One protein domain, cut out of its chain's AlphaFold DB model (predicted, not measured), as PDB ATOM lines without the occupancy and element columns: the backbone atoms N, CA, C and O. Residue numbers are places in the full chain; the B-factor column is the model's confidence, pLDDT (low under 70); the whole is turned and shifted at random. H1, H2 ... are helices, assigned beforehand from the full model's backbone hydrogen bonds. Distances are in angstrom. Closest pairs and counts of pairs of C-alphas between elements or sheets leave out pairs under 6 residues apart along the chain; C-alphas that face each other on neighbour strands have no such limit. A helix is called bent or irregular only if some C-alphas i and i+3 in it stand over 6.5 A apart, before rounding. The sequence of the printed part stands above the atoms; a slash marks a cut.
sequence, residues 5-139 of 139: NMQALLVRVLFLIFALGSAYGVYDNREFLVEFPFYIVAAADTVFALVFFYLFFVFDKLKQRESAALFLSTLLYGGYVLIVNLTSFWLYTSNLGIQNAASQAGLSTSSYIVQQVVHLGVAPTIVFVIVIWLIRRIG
ATOM      1  N   ASN A   5      14.366 -14.159   5.972       85.12
ATOM      2  CA  ASN A   5      13.803 -15.464   6.342       85.12
ATOM      3  C   ASN A   5      14.654 -16.209   7.384       85.12
ATOM      4  O   ASN A   5      14.109 -16.847   8.280       85.12
ATOM      5  N   MET A   6      15.985 -16.093   7.307       87.31
ATOM      6  CA  MET A   6      16.889 -16.667   8.310       87.31
ATOM      7  C   MET A   6      16.814 -15.897   9.631       87.31
ATOM      8  O   MET A   6      16.812 -16.517  10.689       87.31
ATOM      9  N   GLN A   7      16.694 -14.566   9.587       85.75
ATOM     10  CA  GLN A   7      16.492 -13.752  10.792       85.75
ATOM     11  C   GLN A   7      15.161 -14.096  11.483       85.75
ATOM     12  O   GLN A   7      15.127 -14.289  12.695       85.75
ATOM     13  N   ALA A   8      14.081 -14.250  10.709       85.56
ATOM     14  CA  ALA A   8      12.768 -14.683  11.189       85.56
ATOM     15  C   ALA A   8      12.808 -16.069  11.852       85.56
ATOM     16  O   ALA A   8      12.269 -16.249  12.944       85.56
ATOM     17  N   LEU A   9      13.477 -17.037  11.220       89.62
ATOM     18  CA  LEU A   9      13.672 -18.363  11.800       89.62
ATOM     19  C   LEU A   9      14.475 -18.289  13.104       89.62
ATOM     20  O   LEU A   9      14.097 -18.935  14.077       89.62
ATOM     21  N   LEU A  10      15.534 -17.474  13.146       89.12
ATOM     22  CA  LEU A  10      16.353 -17.304  14.343       89.12
ATOM     23  C   LEU A  10      15.526 -16.764  15.515       89.12
ATOM     24  O   LEU A  10      15.597 -17.314  16.606       89.12
ATOM     25  N   VAL A  11      14.699 -15.737  15.287       87.56
ATOM     26  CA  VAL A  11      13.820 -15.179  16.329       87.56
ATOM     27  C   VAL A  11      12.815 -16.218  16.828       87.56
ATOM     28  O   VAL A  11      12.617 -16.332  18.034       87.56
ATOM     29  N   ARG A  12      12.234 -17.036  15.940       90.25
ATOM     30  CA  ARG A  12      11.365 -18.149  16.363       90.25
ATOM     31  C   ARG A  12      12.120 -19.137  17.238       90.25
ATOM     32  O   ARG A  12      11.669 -19.441  18.336       90.25
ATOM     33  N   VAL A  13      13.271 -19.621  16.781       90.81
ATOM     34  CA  VAL A  13      14.083 -20.571  17.555       90.81
ATOM     35  C   VAL A  13      14.469 -19.978  18.912       90.81
ATOM     36  O   VAL A  13      14.415 -20.679  19.913       90.81
ATOM     37  N   LEU A  14      14.770 -18.681  18.977       89.06
ATOM     38  CA  LEU A  14      15.047 -17.987  20.234       89.06
ATOM     39  C   LEU A  14      13.826 -17.938  21.161       89.06
ATOM     40  O   LEU A  14      13.979 -18.195  22.349       89.06
ATOM     41  N   PHE A  15      12.617 -17.700  20.645       90.75
ATOM     42  CA  PHE A  15      11.400 -17.836  21.453       90.75
ATOM     43  C   PHE A  15      11.201 -19.263  21.959       90.75
ATOM     44  O   PHE A  15      10.854 -19.445  23.120       90.75
ATOM     45  N   LEU A  16      11.488 -20.281  21.149       92.88
ATOM     46  CA  LEU A  16      11.442 -21.660  21.627       92.88
ATOM     47  C   LEU A  16      12.463 -21.903  22.751       92.88
ATOM     48  O   LEU A  16      12.114 -22.492  23.768       92.88
ATOM     49  N   ILE A  17      13.697 -21.412  22.603       91.38
ATOM     50  CA  ILE A  17      14.732 -21.497  23.643       91.38
ATOM     51  C   ILE A  17      14.272 -20.791  24.922       91.38
ATOM     52  O   ILE A  17      14.449 -21.334  26.006       91.38
ATOM     53  N   PHE A  18      13.650 -19.615  24.816       89.81
ATOM     54  CA  PHE A  18      13.102 -18.903  25.969       89.81
ATOM     55  C   PHE A  18      11.970 -19.680  26.635       89.81
ATOM     56  O   PHE A  18      11.995 -19.830  27.849       89.81
ATOM     57  N   ALA A  19      11.046 -20.247  25.857       91.94
ATOM     58  CA  ALA A  19       9.959 -21.057  26.393       91.94
ATOM     59  C   ALA A  19      10.480 -22.271  27.176       91.94
ATOM     60  O   ALA A  19      10.038 -22.538  28.293       91.94
ATOM     61  N   LEU A  20      11.449 -22.984  26.595       92.56
ATOM     62  CA  LEU A  20      12.091 -24.131  27.231       92.56
ATOM     63  C   LEU A  20      12.913 -23.717  28.454       92.56
ATOM     64  O   LEU A  20      12.880 -24.411  29.462       92.56
ATOM     65  N   GLY A  21      13.613 -22.582  28.385       87.06
ATOM     66  CA  GLY A  21      14.365 -22.023  29.504       87.06
ATOM     67  C   GLY A  21      13.466 -21.672  30.688       87.06
ATOM     68  O   GLY A  21      13.787 -22.034  31.814       87.06
ATOM     69  N   SER A  22      12.308 -21.051  30.445       88.12
ATOM     70  CA  SER A  22      11.340 -20.762  31.510       88.12
ATOM     71  C   SER A  22      10.723 -22.045  32.079       88.12
ATOM     72  O   SER A  22      10.643 -22.202  33.291       88.12
ATOM     73  N   ALA A  23      10.364 -23.022  31.237       88.31
ATOM     74  CA  ALA A  23       9.883 -24.322  31.720       88.31
ATOM     75  C   ALA A  23      10.946 -25.064  32.555       88.31
ATOM     76  O   ALA A  23      10.620 -25.684  33.569       88.31
ATOM     77  N   TYR A  24      12.217 -24.970  32.153       86.38
ATOM     78  CA  TYR A  24      13.338 -25.481  32.934       86.38
ATOM     79  C   TYR A  24      13.471 -24.743  34.271       86.38
ATOM     80  O   TYR A  24      13.683 -25.405  35.275       86.38
ATOM     81  N   GLY A  25      13.267 -23.422  34.320       81.62
ATOM     82  CA  GLY A  25      13.266 -22.639  35.564       81.62
ATOM     83  C   GLY A  25      12.270 -23.153  36.608       81.62
ATOM     84  O   GLY A  25      12.629 -23.310  37.777       81.62
ATOM     85  N   VAL A  26      11.061 -23.546  36.189       84.56
ATOM     86  CA  VAL A  26      10.084 -24.207  37.079       84.56
ATOM     87  C   VAL A  26      10.638 -25.520  37.633       84.56
ATOM     88  O   VAL A  26      10.520 -25.801  38.825       84.56
ATOM     89  N   TYR A  27      11.238 -26.340  36.767       83.56
ATOM     90  CA  TYR A  27      11.801 -27.628  37.160       83.56
ATOM     91  C   TYR A  27      13.027 -27.480  38.070       83.56
ATOM     92  O   TYR A  27      13.162 -28.238  39.029       83.56
ATOM     93  N   ASP A  28      13.910 -26.527  37.789       77.44
ATOM     94  CA  ASP A  28      15.144 -26.266  38.534       77.44
ATOM     95  C   ASP A  28      14.828 -25.797  39.958       77.44
ATOM     96  O   ASP A  28      15.399 -26.282  40.931       77.44
ATOM     97  N   ASN A  29      13.804 -24.951  40.095       71.44
ATOM     98  CA  ASN A  29      13.357 -24.429  41.381       71.44
ATOM     99  C   ASN A  29      12.345 -25.331  42.106       71.44
ATOM    100  O   ASN A  29      11.825 -24.936  43.151       71.44
ATOM    101  N   ARG A  30      12.057 -26.540  41.594       79.31
ATOM    102  CA  ARG A  30      10.994 -27.420  42.125       79.31
ATOM    103  C   ARG A  30      11.141 -27.733  43.618       79.31
ATOM    104  O   ARG A  30      10.149 -27.931  44.309       79.31
ATOM    105  N   GLU A  31      12.377 -27.779  44.106       71.69
ATOM    106  CA  GLU A  31      12.716 -28.118  45.494       71.69
ATOM    107  C   GLU A  31      12.459 -26.947  46.453       71.69
ATOM    108  O   GLU A  31      12.242 -27.158  47.643       71.69
ATOM    109  N   PHE A  32      12.395 -25.722  45.924       67.38
ATOM    110  CA  PHE A  32      12.144 -24.494  46.676       67.38
ATOM    111  C   PHE A  32      10.695 -24.013  46.565       67.38
ATOM    112  O   PHE A  32      10.325 -23.034  47.208       67.38
ATOM    113  N   LEU A  33       9.836 -24.735  45.832       67.81
ATOM    114  CA  LEU A  33       8.398 -24.453  45.694       67.81
ATOM    115  C   LEU A  33       7.608 -24.549  47.005       67.81
ATOM    116  O   LEU A  33       6.392 -24.470  46.979       67.81
ATOM    117  N   VAL A  34       8.257 -24.747  48.144       71.38
ATOM    118  CA  VAL A  34       7.655 -24.628  49.476       71.38
ATOM    119  C   VAL A  34       7.718 -23.195  50.013       71.38
ATOM    120  O   VAL A  34       6.897 -22.822  50.852       71.38
ATOM    121  N   GLU A  35       8.630 -22.364  49.507       72.25
ATOM    122  CA  GLU A  35       8.851 -20.992  49.959       72.25
ATOM    123  C   GLU A  35       8.089 -19.970  49.098       72.25
ATOM    124  O   GLU A  35       8.122 -20.010  47.868       72.25
ATOM    125  N   PHE A  36       7.434 -19.000  49.754       75.38
ATOM    126  CA  PHE A  36       6.619 -17.957  49.108       75.38
ATOM    127  C   PHE A  36       7.243 -17.315  47.842       75.38
ATOM    128  O   PHE A  36       6.565 -17.277  46.811       75.38
ATOM    129  N   PRO A  37       8.504 -16.828  47.862       75.06
ATOM    130  CA  PRO A  37       9.096 -16.187  46.686       75.06
ATOM    131  C   PRO A  37       9.206 -17.122  45.474       75.06
ATOM    132  O   PRO A  37       9.051 -16.668  44.341       75.06
ATOM    133  N   PHE A  38       9.396 -18.425  45.684       74.50
ATOM    134  CA  PHE A  38       9.574 -19.381  44.593       74.50
ATOM    135  C   PHE A  38       8.263 -19.747  43.891       74.50
ATOM    136  O   PHE A  38       8.295 -20.048  42.700       74.50
ATOM    137  N   TYR A  39       7.100 -19.629  44.548       79.56
ATOM    138  CA  TYR A  39       5.811 -19.756  43.848       79.56
ATOM    139  C   TYR A  39       5.611 -18.637  42.823       79.56
ATOM    140  O   TYR A  39       5.104 -18.884  41.731       79.56
ATOM    141  N   ILE A  40       6.009 -17.406  43.166       82.12
ATOM    142  CA  ILE A  40       5.888 -16.251  42.266       82.12
ATOM    143  C   ILE A  40       6.809 -16.436  41.059       82.12
ATOM    144  O   ILE A  40       6.375 -16.225  39.928       82.12
ATOM    145  N   VAL A  41       8.049 -16.878  41.294       82.88
ATOM    146  CA  VAL A  41       9.010 -17.197  40.228       82.88
ATOM    147  C   VAL A  41       8.470 -18.313  39.334       82.88
ATOM    148  O   VAL A  41       8.374 -18.132  38.128       82.88
ATOM    149  N   ALA A  42       8.004 -19.426  39.901       84.06
ATOM    150  CA  ALA A  42       7.484 -20.544  39.117       84.06
ATOM    151  C   ALA A  42       6.222 -20.191  38.310       84.06
ATOM    152  O   ALA A  42       6.058 -20.636  37.171       84.06
ATOM    153  N   ALA A  43       5.330 -19.366  38.870       86.50
ATOM    154  CA  ALA A  43       4.166 -18.860  38.149       86.50
ATOM    155  C   ALA A  43       4.586 -17.961  36.979       86.50
ATOM    156  O   ALA A  43       4.074 -18.118  35.869       86.50
ATOM    157  N   ALA A  44       5.538 -17.053  37.202       86.38
ATOM    158  CA  ALA A  44       6.066 -16.190  36.155       86.38
ATOM    159  C   ALA A  44       6.776 -16.996  35.056       86.38
ATOM    160  O   ALA A  44       6.476 -16.799  33.880       86.38
ATOM    161  N   ASP A  45       7.624 -17.960  35.420       87.00
ATOM    162  CA  ASP A  45       8.268 -18.891  34.492       87.00
ATOM    163  C   ASP A  45       7.240 -19.663  33.657       87.00
ATOM    164  O   ASP A  45       7.374 -19.767  32.438       87.00
ATOM    165  N   THR A  46       6.159 -20.144  34.275       90.50
ATOM    166  CA  THR A  46       5.074 -20.827  33.555       90.50
ATOM    167  C   THR A  46       4.383 -19.891  32.560       90.50
ATOM    168  O   THR A  46       4.144 -20.266  31.411       90.50
ATOM    169  N   VAL A  47       4.080 -18.654  32.967       92.62
ATOM    170  CA  VAL A  47       3.457 -17.652  32.089       92.62
ATOM    171  C   VAL A  47       4.377 -17.311  30.917       92.62
ATOM    172  O   VAL A  47       3.925 -17.319  29.772       92.62
ATOM    173  N   PHE A  48       5.663 -17.061  31.167       90.12
ATOM    174  CA  PHE A  48       6.626 -16.782  30.103       90.12
ATOM    175  C   PHE A  48       6.814 -17.980  29.176       90.12
ATOM    176  O   PHE A  48       6.817 -17.788  27.959       90.12
ATOM    177  N   ALA A  49       6.863 -19.204  29.710       92.06
ATOM    178  CA  ALA A  49       6.912 -20.416  28.902       92.06
ATOM    179  C   ALA A  49       5.744 -20.458  27.908       92.06
ATOM    180  O   ALA A  49       5.961 -20.598  26.705       92.06
ATOM    181  N   LEU A  50       4.514 -20.246  28.388       94.25
ATOM    182  CA  LEU A  50       3.314 -20.229  27.548       94.25
ATOM    183  C   LEU A  50       3.327 -19.086  26.527       94.25
ATOM    184  O   LEU A  50       3.011 -19.313  25.358       94.25
ATOM    185  N   VAL A  51       3.718 -17.875  26.934       92.38
ATOM    186  CA  VAL A  51       3.804 -16.711  26.040       92.38
ATOM    187  C   VAL A  51       4.812 -16.965  24.922       92.38
ATOM    188  O   VAL A  51       4.479 -16.782  23.755       92.38
ATOM    189  N   PHE A  52       6.024 -17.425  25.230       92.25
ATOM    190  CA  PHE A  52       7.038 -17.667  24.205       92.25
ATOM    191  C   PHE A  52       6.721 -18.866  23.319       92.25
ATOM    192  O   PHE A  52       6.977 -18.814  22.114       92.25
ATOM    193  N   PHE A  53       6.098 -19.905  23.874       94.50
ATOM    194  CA  PHE A  53       5.601 -21.024  23.083       94.50
ATOM    195  C   PHE A  53       4.518 -20.552  22.107       94.50
ATOM    196  O   PHE A  53       4.574 -20.862  20.920       94.50
ATOM    197  N   TYR A  54       3.586 -19.713  22.564       92.81
ATOM    198  CA  TYR A  54       2.602 -19.074  21.694       92.81
ATOM    199  C   TYR A  54       3.279 -18.237  20.598       92.81
ATOM    200  O   TYR A  54       3.023 -18.458  19.411       92.81
ATOM    201  N   LEU A  55       4.199 -17.337  20.970       90.62
ATOM    202  CA  LEU A  55       4.925 -16.479  20.030       90.62
ATOM    203  C   LEU A  55       5.703 -17.283  18.985       90.62
ATOM    204  O   LEU A  55       5.723 -16.885  17.824       90.62
ATOM    205  N   PHE A  56       6.278 -18.434  19.341       92.06
ATOM    206  CA  PHE A  56       6.925 -19.339  18.391       92.06
ATOM    207  C   PHE A  56       5.977 -19.778  17.257       92.06
ATOM    208  O   PHE A  56       6.348 -19.733  16.074       92.06
ATOM    209  N   PHE A  57       4.736 -20.149  17.589       91.81
ATOM    210  CA  PHE A  57       3.745 -20.577  16.599       91.81
ATOM    211  C   PHE A  57       3.182 -19.417  15.783       91.81
ATOM    212  O   PHE A  57       3.050 -19.542  14.564       91.81
ATOM    213  N   VAL A  58       2.868 -18.286  16.421       89.81
ATOM    214  CA  VAL A  58       2.178 -17.170  15.753       89.81
ATOM    215  C   VAL A  58       3.107 -16.097  15.181       89.81
ATOM    216  O   VAL A  58       2.619 -15.168  14.538       89.81
ATOM    217  N   PHE A  59       4.428 -16.229  15.340       87.50
ATOM    218  CA  PHE A  59       5.418 -15.234  14.911       87.50
ATOM    219  C   PHE A  59       5.201 -14.715  13.486       87.50
ATOM    220  O   PHE A  59       5.190 -13.506  13.265       87.50
ATOM    221  N   ASP A  60       4.985 -15.610  12.516       84.75
ATOM    222  CA  ASP A  60       4.825 -15.213  11.113       84.75
ATOM    223  C   ASP A  60       3.606 -14.316  10.875       84.75
ATOM    224  O   ASP A  60       3.639 -13.482   9.971       84.75
ATOM    225  N   LYS A  61       2.559 -14.452  11.701       84.81
ATOM    226  CA  LYS A  61       1.363 -13.602  11.659       84.81
ATOM    227  C   LYS A  61       1.599 -12.253  12.348       84.81
ATOM    228  O   LYS A  61       1.040 -11.248  11.915       84.81
ATOM    229  N   LEU A  62       2.425 -12.229  13.396       79.25
ATOM    230  CA  LEU A  62       2.653 -11.049  14.238       79.25
ATOM    231  C   LEU A  62       3.786 -10.141  13.749       79.25
ATOM    232  O   LEU A  62       3.726  -8.939  13.989       79.25
ATOM    233  N   LYS A  63       4.788 -10.669  13.033       77.88
ATOM    234  CA  LYS A  63       6.026  -9.932  12.706       77.88
ATOM    235  C   LYS A  63       5.819  -8.587  11.996       77.88
ATOM    236  O   LYS A  63       6.627  -7.695  12.195       77.88
ATOM    237  N   GLN A  64       4.742  -8.427  11.219       71.81
ATOM    238  CA  GLN A  64       4.412  -7.168  10.529       71.81
ATOM    239  C   GLN A  64       3.288  -6.363  11.194       71.81
ATOM    240  O   GLN A  64       3.234  -5.149  11.033       71.81
ATOM    241  N   ARG A  65       2.363  -7.019  11.906       71.88
ATOM    242  CA  ARG A  65       1.166  -6.360  12.462       71.88
ATOM    243  C   ARG A  65       1.349  -5.910  13.906       71.88
ATOM    244  O   ARG A  65       0.729  -4.939  14.319       71.88
ATOM    245  N   GLU A  66       2.200  -6.602  14.659       81.75
ATOM    246  CA  GLU A  66       2.336  -6.432  16.107       81.75
ATOM    247  C   GLU A  66       3.810  -6.473  16.550       81.75
ATOM    248  O   GLU A  66       4.161  -7.054  17.580       81.75
ATOM    249  N   SER A  67       4.702  -5.826  15.791       76.06
ATOM    250  CA  SER A  67       6.132  -5.737  16.136       76.06
ATOM    251  C   SER A  67       6.367  -5.103  17.516       76.06
ATOM    252  O   SER A  67       7.273  -5.514  18.241       76.06
ATOM    253  N   ALA A  68       5.502  -4.169  17.927       78.69
ATOM    254  CA  ALA A  68       5.523  -3.569  19.259       78.69
ATOM    255  C   ALA A  68       5.220  -4.583  20.376       78.69
ATOM    256  O   ALA A  68       5.877  -4.547  21.416       78.69
ATOM    257  N   ALA A  69       4.281  -5.512  20.164       78.38
ATOM    258  CA  ALA A  69       3.952  -6.547  21.144       78.38
ATOM    259  C   ALA A  69       5.101  -7.556  21.291       78.38
ATOM    260  O   ALA A  69       5.471  -7.894  22.411       78.38
ATOM    261  N   LEU A  70       5.726  -7.954  20.172       81.56
ATOM    262  CA  LEU A  70       6.925  -8.804  20.162       81.56
ATOM    263  C   LEU A  70       8.107  -8.147  20.884       81.56
ATOM    264  O   LEU A  70       8.845  -8.803  21.619       81.56
ATOM    265  N   PHE A  71       8.293  -6.842  20.677       83.69
ATOM    266  CA  PHE A  71       9.317  -6.068  21.370       83.69
ATOM    267  C   PHE A  71       9.034  -6.004  22.876       83.69
ATOM    268  O   PHE A  71       9.925  -6.293  23.674       83.69
ATOM    269  N   LEU A  72       7.801  -5.669  23.269       83.38
ATOM    270  CA  LEU A  72       7.418  -5.523  24.671       83.38
ATOM    271  C   LEU A  72       7.505  -6.850  25.434       83.38
ATOM    272  O   LEU A  72       8.069  -6.875  26.525       83.38
ATOM    273  N   SER A  73       7.010  -7.953  24.864       81.25
ATOM    274  CA  SER A  73       7.082  -9.275  25.501       81.25
ATOM    275  C   SER A  73       8.530  -9.718  25.727       81.25
ATOM    276  O   SER A  73       8.872 -10.205  26.804       81.25
ATOM    277  N   THR A  74       9.400  -9.485  24.740       83.38
ATOM    278  CA  THR A  74      10.832  -9.802  24.831       83.38
ATOM    279  C   THR A  74      11.531  -8.932  25.875       83.38
ATOM    280  O   THR A  74      12.354  -9.431  26.640       83.38
ATOM    281  N   LEU A  75      11.191  -7.640  25.943       85.31
ATOM    282  CA  LEU A  75      11.756  -6.710  26.921       85.31
ATOM    283  C   LEU A  75      11.348  -7.071  28.356       85.31
ATOM    284  O   LEU A  75      12.202  -7.104  29.242       85.31
ATOM    285  N   LEU A  76      10.064  -7.366  28.577       85.25
ATOM    286  CA  LEU A  76       9.544  -7.773  29.886       85.25
ATOM    287  C   LEU A  76      10.207  -9.064  30.370       85.25
ATOM    288  O   LEU A  76      10.600  -9.146  31.531       85.25
ATOM    289  N   TYR A  77      10.399 -10.035  29.475       84.38
ATOM    290  CA  TYR A  77      11.130 -11.253  29.808       84.38
ATOM    291  C   TYR A  77      12.596 -10.985  30.153       84.38
ATOM    292  O   TYR A  77      13.113 -11.554  31.109       84.38
ATOM    293  N   GLY A  78      13.258 -10.072  29.436       85.31
ATOM    294  CA  GLY A  78      14.624  -9.656  29.761       85.31
ATOM    295  C   GLY A  78      14.762  -9.073  31.160       85.31
ATOM    296  O   GLY A  78      15.646  -9.478  31.914       85.31
ATOM    297  N   GLY A  79      13.852  -8.172  31.534       84.62
ATOM    298  CA  GLY A  79      13.801  -7.630  32.891       84.62
ATOM    299  C   GLY A  79      13.544  -8.713  33.938       84.62
ATOM    300  O   GLY A  79      14.224  -8.759  34.960       84.62
ATOM    301  N   TYR A  80      12.612  -9.622  33.654       84.75
ATOM    302  CA  TYR A  80      12.288 -10.741  34.531       84.75
ATOM    303  C   TYR A  80      13.483 -11.672  34.779       84.75
ATOM    304  O   TYR A  80      13.809 -11.931  35.935       84.75
ATOM    305  N   VAL A  81      14.182 -12.113  33.726       83.12
ATOM    306  CA  VAL A  81      15.352 -13.000  33.845       83.12
ATOM    307  C   VAL A  81      16.429 -12.374  34.726       83.12
ATOM    308  O   VAL A  81      16.988 -13.053  35.581       83.12
ATOM    309  N   LEU A  82      16.692 -11.071  34.573       81.62
ATOM    310  CA  LEU A  82      17.651 -10.365  35.427       81.62
ATOM    311  C   LEU A  82      17.206 -10.350  36.896       81.62
ATOM    312  O   LEU A  82      18.018 -10.625  37.776       81.62
ATOM    313  N   ILE A  83      15.928 -10.063  37.167       82.38
ATOM    314  CA  ILE A  83      15.386 -10.018  38.533       82.38
ATOM    315  C   ILE A  83      15.442 -11.396  39.195       82.38
ATOM    316  O   ILE A  83      15.881 -11.501  40.340       82.38
ATOM    317  N   VAL A  84      15.025 -12.450  38.492       79.75
ATOM    318  CA  VAL A  84      15.029 -13.816  39.030       79.75
ATOM    319  C   VAL A  84      16.448 -14.294  39.263       79.75
ATOM    320  O   VAL A  84      16.752 -14.727  40.365       79.75
ATOM    321  N   ASN A  85      17.343 -14.129  38.292       79.19
ATOM    322  CA  ASN A  85      18.737 -14.528  38.454       79.19
ATOM    323  C   ASN A  85      19.415 -13.812  39.634       79.19
ATOM    324  O   ASN A  85      20.133 -14.447  40.407       79.19
ATOM    325  N   LEU A  86      19.171 -12.508  39.806       78.19
ATOM    326  CA  LEU A  86      19.688 -11.752  40.949       78.19
ATOM    327  C   LEU A  86      19.097 -12.248  42.271       78.19
ATOM    328  O   LEU A  86      19.833 -12.407  43.243       78.19
ATOM    329  N   THR A  87      17.793 -12.515  42.302       75.25
ATOM    330  CA  THR A  87      17.084 -12.988  43.498       75.25
ATOM    331  C   THR A  87      17.553 -14.387  43.893       75.25
ATOM    332  O   THR A  87      17.907 -14.602  45.049       75.25
ATOM    333  N   SER A  88      17.652 -15.314  42.937       71.31
ATOM    334  CA  SER A  88      18.160 -16.672  43.148       71.31
ATOM    335  C   SER A  88      19.609 -16.663  43.624       71.31
ATOM    336  O   SER A  88      19.938 -17.358  44.582       71.31
ATOM    337  N   PHE A  89      20.475 -15.827  43.036       77.44
ATOM    338  CA  PHE A  89      21.847 -15.657  43.518       77.44
ATOM    339  C   PHE A  89      21.887 -15.155  44.963       77.44
ATOM    340  O   PHE A  89      22.622 -15.698  45.789       77.44
ATOM    341  N   TRP A  90      21.095 -14.131  45.282       77.69
ATOM    342  CA  TRP A  90      21.078 -13.539  46.618       77.69
ATOM    343  C   TRP A  90      20.563 -14.529  47.668       77.69
ATOM    344  O   TRP A  90      21.206 -14.725  48.696       77.69
ATOM    345  N   LEU A  91      19.465 -15.231  47.378       71.44
ATOM    346  CA  LEU A  91      18.912 -16.265  48.252       71.44
ATOM    347  C   LEU A  91      19.901 -17.417  48.456       71.44
ATOM    348  O   LEU A  91      20.217 -17.759  49.595       71.44
ATOM    349  N   TYR A  92      20.470 -17.959  47.377       69.25
ATOM    350  CA  TYR A  92      21.413 -19.077  47.448       69.25
ATOM    351  C   TYR A  92      22.675 -18.715  48.242       69.25
ATOM    352  O   TYR A  92      23.117 -19.469  49.110       69.25
ATOM    353  N   THR A  93      23.234 -17.526  47.999       73.69
ATOM    354  CA  THR A  93      24.418 -17.047  48.728       73.69
ATOM    355  C   THR A  93      24.122 -16.691  50.181       73.69
ATOM    356  O   THR A  93      24.997 -16.898  51.022       73.69
ATOM    357  N   SER A  94      22.910 -16.223  50.499       74.56
ATOM    358  CA  SER A  94      22.484 -15.976  51.881       74.56
ATOM    359  C   SER A  94      22.271 -17.268  52.679       74.56
ATOM    360  O   SER A  94      22.643 -17.319  53.848       74.56
ATOM    361  N   ASN A  95      21.758 -18.326  52.039       68.56
ATOM    362  CA  ASN A  95      21.457 -19.603  52.690       68.56
ATOM    363  C   ASN A  95      22.693 -20.500  52.859       68.56
ATOM    364  O   ASN A  95      22.904 -21.062  53.929       68.56
ATOM    365  N   LEU A  96      23.524 -20.648  51.822       73.19
ATOM    366  CA  LEU A  96      24.701 -21.529  51.868       73.19
ATOM    367  C   LEU A  96      25.979 -20.810  52.312       73.19
ATOM    368  O   LEU A  96      26.923 -21.458  52.764       73.19
ATOM    369  N   GLY A  97      26.025 -19.485  52.184       82.94
ATOM    370  CA  GLY A  97      27.255 -18.709  52.266       82.94
ATOM    371  C   GLY A  97      28.047 -18.780  50.957       82.94
ATOM    372  O   GLY A  97      28.287 -19.851  50.394       82.94
ATOM    373  N   ILE A  98      28.503 -17.624  50.467       82.62
ATOM    374  CA  ILE A  98      29.143 -17.496  49.144       82.62
ATOM    375  C   ILE A  98      30.409 -18.359  48.984       82.62
ATOM    376  O   ILE A  98      30.722 -18.802  47.883       82.62
ATOM    377  N   GLN A  99      31.120 -18.628  50.085       84.62
ATOM    378  CA  GLN A  99      32.325 -19.465  50.099       84.62
ATOM    379  C   GLN A  99      31.995 -20.951  49.906       84.62
ATOM    380  O   GLN A  99      32.678 -21.634  49.147       84.62
ATOM    381  N   ASN A 100      30.924 -21.441  50.535       83.38
ATOM    382  CA  ASN A 100      30.490 -22.830  50.386       83.38
ATOM    383  C   ASN A 100      29.928 -23.074  48.985       83.38
ATOM    384  O   ASN A 100      30.262 -24.080  48.363       83.38
ATOM    385  N   ALA A 101      29.149 -22.123  48.461       82.25
ATOM    386  CA  ALA A 101      28.666 -22.155  47.083       82.25
ATOM    387  C   ALA A 101      29.830 -22.212  46.073       82.25
ATOM    388  O   ALA A 101      29.837 -23.056  45.178       82.25
ATOM    389  N   ALA A 102      30.856 -21.374  46.261       85.75
ATOM    390  CA  ALA A 102      32.054 -21.393  45.424       85.75
ATOM    391  C   ALA A 102      32.813 -22.728  45.520       85.75
ATOM    392  O   ALA A 102      33.194 -23.296  44.496       85.75
ATOM    393  N   SER A 103      32.966 -23.276  46.732       87.44
ATOM    394  CA  SER A 103      33.629 -24.565  46.947       87.44
ATOM    395  C   SER A 103      32.881 -25.732  46.298       87.44
ATOM    396  O   SER A 103      33.532 -26.617  45.749       87.44
ATOM    397  N   GLN A 104      31.545 -25.751  46.334       85.75
ATOM    398  CA  GLN A 104      30.748 -26.785  45.660       85.75
ATOM    399  C   GLN A 104      30.881 -26.707  44.136       85.75
ATOM    400  O   GLN A 104      30.912 -27.735  43.466       85.75
ATOM    401  N   ALA A 105      31.031 -25.496  43.597       83.56
ATOM    402  CA  ALA A 105      31.319 -25.277  42.183       83.56
ATOM    403  C   ALA A 105      32.783 -25.587  41.798       83.56
ATOM    404  O   ALA A 105      33.132 -25.493  40.623       83.56
ATOM    405  N   GLY A 106      33.654 -25.934  42.757       91.25
ATOM    406  CA  GLY A 106      35.081 -26.161  42.510       91.25
ATOM    407  C   GLY A 106      35.848 -24.885  42.144       91.25
ATOM    408  O   GLY A 106      36.863 -24.949  41.452       91.25
ATOM    409  N   LEU A 107      35.358 -23.720  42.576       91.31
ATOM    410  CA  LEU A 107      35.896 -22.409  42.222       91.31
ATOM    411  C   LEU A 107      36.373 -21.637  43.450       91.31
ATOM    412  O   LEU A 107      35.875 -21.797  44.562       91.31
ATOM    413  N   SER A 108      37.316 -20.719  43.226       93.56
ATOM    414  CA  SER A 108      37.590 -19.670  44.208       93.56
ATOM    415  C   SER A 108      36.387 -18.725  44.314       93.56
ATOM    416  O   SER A 108      35.663 -18.526  43.336       93.56
ATOM    417  N   THR A 109      36.186 -18.088  45.469       87.81
ATOM    418  CA  THR A 109      35.072 -17.146  45.677       87.81
ATOM    419  C   THR A 109      35.045 -16.027  44.632       87.81
ATOM    420  O   THR A 109      33.977 -15.671  44.139       87.81
ATOM    421  N   SER A 110      36.207 -15.491  44.247       87.62
ATOM    422  CA  SER A 110      36.300 -14.443  43.224       87.62
ATOM    423  C   SER A 110      35.936 -14.968  41.835       87.62
ATOM    424  O   SER A 110      35.158 -14.328  41.131       87.62
ATOM    425  N   SER A 111      36.430 -16.151  41.454       90.88
ATOM    426  CA  SER A 111      36.066 -16.804  40.189       90.88
ATOM    427  C   SER A 111      34.575 -17.132  40.125       90.88
ATOM    428  O   SER A 111      33.956 -16.917  39.087       90.88
ATOM    429  N   TYR A 112      33.992 -17.592  41.235       88.38
ATOM    430  CA  TYR A 112      32.563 -17.863  41.347       88.38
ATOM    431  C   TYR A 112      31.737 -16.589  41.152       88.38
ATOM    432  O   TYR A 112      30.837 -16.571  40.322       88.38
ATOM    433  N   ILE A 113      32.078 -15.489  41.834       85.19
ATOM    434  CA  ILE A 113      31.372 -14.207  41.670       85.19
ATOM    435  C   ILE A 113      31.439 -13.726  40.215       85.19
ATOM    436  O   ILE A 113      30.413 -13.357  39.649       85.19
ATOM    437  N   VAL A 114      32.621 -13.757  39.590       88.19
ATOM    438  CA  VAL A 114      32.779 -13.347  38.183       88.19
ATOM    439  C   VAL A 114      31.946 -14.234  37.260       88.19
ATOM    440  O   VAL A 114      31.237 -13.717  36.398       88.19
ATOM    441  N   GLN A 115      31.988 -15.553  37.460       87.94
ATOM    442  CA  GLN A 115      31.190 -16.498  36.686       87.94
ATOM    443  C   GLN A 115      29.694 -16.190  36.822       87.94
ATOM    444  O   GLN A 115      28.999 -16.095  35.811       87.94
ATOM    445  N   GLN A 116      29.207 -15.961  38.041       85.44
ATOM    446  CA  GLN A 116      27.810 -15.613  38.279       85.44
ATOM    447  C   GLN A 116      27.440 -14.287  37.604       85.44
ATOM    448  O   GLN A 116      26.450 -14.236  36.890       85.44
ATOM    449  N   VAL A 117      28.259 -13.233  37.694       83.50
ATOM    450  CA  VAL A 117      27.991 -11.958  36.991       83.50
ATOM    451  C   VAL A 117      27.883 -12.154  35.474       83.50
ATOM    452  O   VAL A 117      26.988 -11.597  34.829       83.50
ATOM    453  N   VAL A 118      28.769 -12.966  34.892       86.00
ATOM    454  CA  VAL A 118      28.755 -13.243  33.453       86.00
ATOM    455  C   VAL A 118      27.510 -14.035  33.054       86.00
ATOM    456  O   VAL A 118      26.830 -13.641  32.108       86.00
ATOM    457  N   HIS A 119      27.184 -15.116  33.761       82.12
ATOM    458  CA  HIS A 119      26.076 -15.999  33.384       82.12
ATOM    459  C   HIS A 119      24.696 -15.466  33.774       82.12
ATOM    460  O   HIS A 119      23.734 -15.708  33.049       82.12
ATOM    461  N   LEU A 120      24.591 -14.719  34.872       80.06
ATOM    462  CA  LEU A 120      23.323 -14.192  35.377       80.06
ATOM    463  C   LEU A 120      22.972 -12.827  34.786       80.06
ATOM    464  O   LEU A 120      21.790 -12.517  34.640       80.06
ATOM    465  N   GLY A 121      23.981 -12.019  34.446       78.38
ATOM    466  CA  GLY A 121      23.803 -10.655  33.946       78.38
ATOM    467  C   GLY A 121      24.228 -10.486  32.492       78.38
ATOM    468  O   GLY A 121      23.401 -10.203  31.622       78.38
ATOM    469  N   VAL A 122      25.524 -10.649  32.212       82.56
ATOM    470  CA  VAL A 122      26.119 -10.246  30.923       82.56
ATOM    471  C   VAL A 122      25.592 -11.081  29.754       82.56
ATOM    472  O   VAL A 122      25.095 -10.521  28.777       82.56
ATOM    473  N   ALA A 123      25.677 -12.409  29.841       81.75
ATOM    474  CA  ALA A 123      25.287 -13.302  28.755       81.75
ATOM    475  C   ALA A 123      23.788 -13.199  28.410       81.75
ATOM    476  O   ALA A 123      23.487 -13.000  27.228       81.75
ATOM    477  N   PRO A 124      22.848 -13.221  29.381       79.12
ATOM    478  CA  PRO A 124      21.437 -12.976  29.100       79.12
ATOM    479  C   PRO A 124      21.225 -11.627  28.413       79.12
ATOM    480  O   PRO A 124      20.564 -11.567  27.382       79.12
ATOM    481  N   THR A 125      21.854 -10.557  28.914       83.81
ATOM    482  CA  THR A 125      21.723  -9.208  28.338       83.81
ATOM    483  C   THR A 125      22.158  -9.163  26.873       83.81
ATOM    484  O   THR A 125      21.450  -8.599  26.041       83.81
ATOM    485  N   ILE A 126      23.286  -9.791  26.526       85.12
ATOM    486  CA  ILE A 126      23.760  -9.864  25.135       85.12
ATOM    487  C   ILE A 126      22.738 -10.587  24.253       85.12
ATOM    488  O   ILE A 126      22.380 -10.078  23.189       85.12
ATOM    489  N   VAL A 127      22.232 -11.742  24.699       82.62
ATOM    490  CA  VAL A 127      21.210 -12.501  23.962       82.62
ATOM    491  C   VAL A 127      19.953 -11.649  23.762       82.62
ATOM    492  O   VAL A 127      19.458 -11.556  22.639       82.62
ATOM    493  N   PHE A 128      19.484 -10.954  24.803       83.81
ATOM    494  CA  PHE A 128      18.327 -10.058  24.725       83.81
ATOM    495  C   PHE A 128      18.522  -8.920  23.726       83.81
ATOM    496  O   PHE A 128      17.640  -8.671  22.901       83.81
ATOM    497  N   VAL A 129      19.680  -8.258  23.749       86.38
ATOM    498  CA  VAL A 129      20.009  -7.186  22.800       86.38
ATOM    499  C   VAL A 129      19.988  -7.709  21.364       86.38
ATOM    500  O   VAL A 129      19.426  -7.051  20.489       86.38
ATOM    501  N   ILE A 130      20.534  -8.904  21.121       86.62
ATOM    502  CA  ILE A 130      20.519  -9.538  19.798       86.62
ATOM    503  C   ILE A 130      19.081  -9.822  19.348       86.62
ATOM    504  O   ILE A 130      18.721  -9.470  18.224       86.62
ATOM    505  N   VAL A 131      18.242 -10.411  20.207       84.44
ATOM    506  CA  VAL A 131      16.843 -10.734  19.870       84.44
ATOM    507  C   VAL A 131      16.062  -9.464  19.538       84.44
ATOM    508  O   VAL A 131      15.410  -9.388  18.498       84.44
ATOM    509  N   ILE A 132      16.170  -8.437  20.382       85.62
ATOM    510  CA  ILE A 132      15.500  -7.148  20.187       85.62
ATOM    511  C   ILE A 132      15.952  -6.483  18.882       85.62
ATOM    512  O   ILE A 132      15.126  -5.977  18.116       85.62
ATOM    513  N   TRP A 133      17.257  -6.489  18.615       87.81
ATOM    514  CA  TRP A 133      17.821  -5.938  17.388       87.81
ATOM    515  C   TRP A 133      17.305  -6.664  16.141       87.81
ATOM    516  O   TRP A 133      16.982  -6.009  15.149       87.81
ATOM    517  N   LEU A 134      17.166  -7.992  16.194       85.06
ATOM    518  CA  LEU A 134      16.590  -8.779  15.104       85.06
ATOM    519  C   LEU A 134      15.103  -8.483  14.904       85.06
ATOM    520  O   LEU A 134      14.692  -8.244  13.772       85.06
ATOM    521  N   ILE A 135      14.306  -8.435  15.977       82.94
ATOM    522  CA  ILE A 135      12.869  -8.121  15.897       82.94
ATOM    523  C   ILE A 135      12.655  -6.778  15.185       82.94
ATOM    524  O   ILE A 135      11.843  -6.704  14.267       82.94
ATOM    525  N   ARG A 136      13.439  -5.746  15.535       83.00
ATOM    526  CA  ARG A 136      13.373  -4.411  14.906       83.00
ATOM    527  C   ARG A 136      13.795  -4.360  13.438       83.00
ATOM    528  O   ARG A 136      13.544  -3.359  12.783       83.00
ATOM    529  N   ARG A 137      14.523  -5.363  12.946       82.25
ATOM    530  CA  ARG A 137      14.934  -5.442  11.534       82.25
ATOM    531  C   ARG A 137      13.968  -6.248  10.679       82.25
ATOM    532  O   ARG A 137      14.016  -6.140   9.456       82.25
ATOM    533  N   ILE A 138      13.168  -7.105  11.307       76.44
ATOM    534  CA  ILE A 138      12.229  -7.992  10.619       76.44
ATOM    535  C   ILE A 138      10.842  -7.349  10.515       76.44
ATOM    536  O   ILE A 138      10.179  -7.578   9.500       76.44
ATOM    537  N   GLY A 139      10.415  -6.615  11.550       63.56
ATOM    538  CA  GLY A 139       9.187  -5.810  11.564       63.56
ATOM    539  C   GLY A 139       9.421  -4.398  11.062       63.56
ATOM    540  O   GLY A 139       8.480  -3.862  10.445       63.56
TER     541      GLY A 139
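What this domain is: This is residues 5 to 139 of the 139 residues of an uncharacterized protein of bacterium (UniProt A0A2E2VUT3). Four long helices, H1, H2, H3 and nearly straight H5, form an elongated up-and-down bundle, each running against the one before; short H4 crosses one end. The 135 printed residues include five named helices: all helix, only just compact, close to loose, radius of gyration of the C-alphas 16.7 A, spans 50 by 31 by 18 A.

How they stand to each other: H1, residues 5 to 31, and H2, residues 36 to 62, touch as a hairpin, closest C-alphas Ala 19 and Ala 49, 4.0 A. Bent H5, by hydrogen bonds one helix, has C-alphas 120 and 123 7.0 A apart; its arms are H5a, residues 109 to 120, and H5b, residues 123 to 138. H3, residues 67 to 96, touches H5b at a shallow tilt of 4 degrees, opposite ways, closest C-alphas Gly 78 and Phe 128, 6.3 A. H4, residues 98 to 104, touches H5a, about perpendicular at 89 degrees, closest C-alphas Ala 102 and Thr 109, 5.2 A. Every O i to N i+4 pair is within hydrogen-bond range in H3, H4, H5a and H5b, against 22 of 23 in H1 and 20 of 23 in H2.

Where its parts are: Find C-alpha 5 at (13.803, -15.464, 6.342); H1 runs 41.2 A from there. H1 and H2 are irregular: C-alphas 28 and 31 are 7.6 A apart, 57 and 60 7.7 A. H5b ends at C-alpha 138, (12.229, -7.992, 10.619).

The domain as a whole: The printed part has no cut; its links are tight. Look for pLDDT under 70 at residues 32 to 33, 92, 95 and 139.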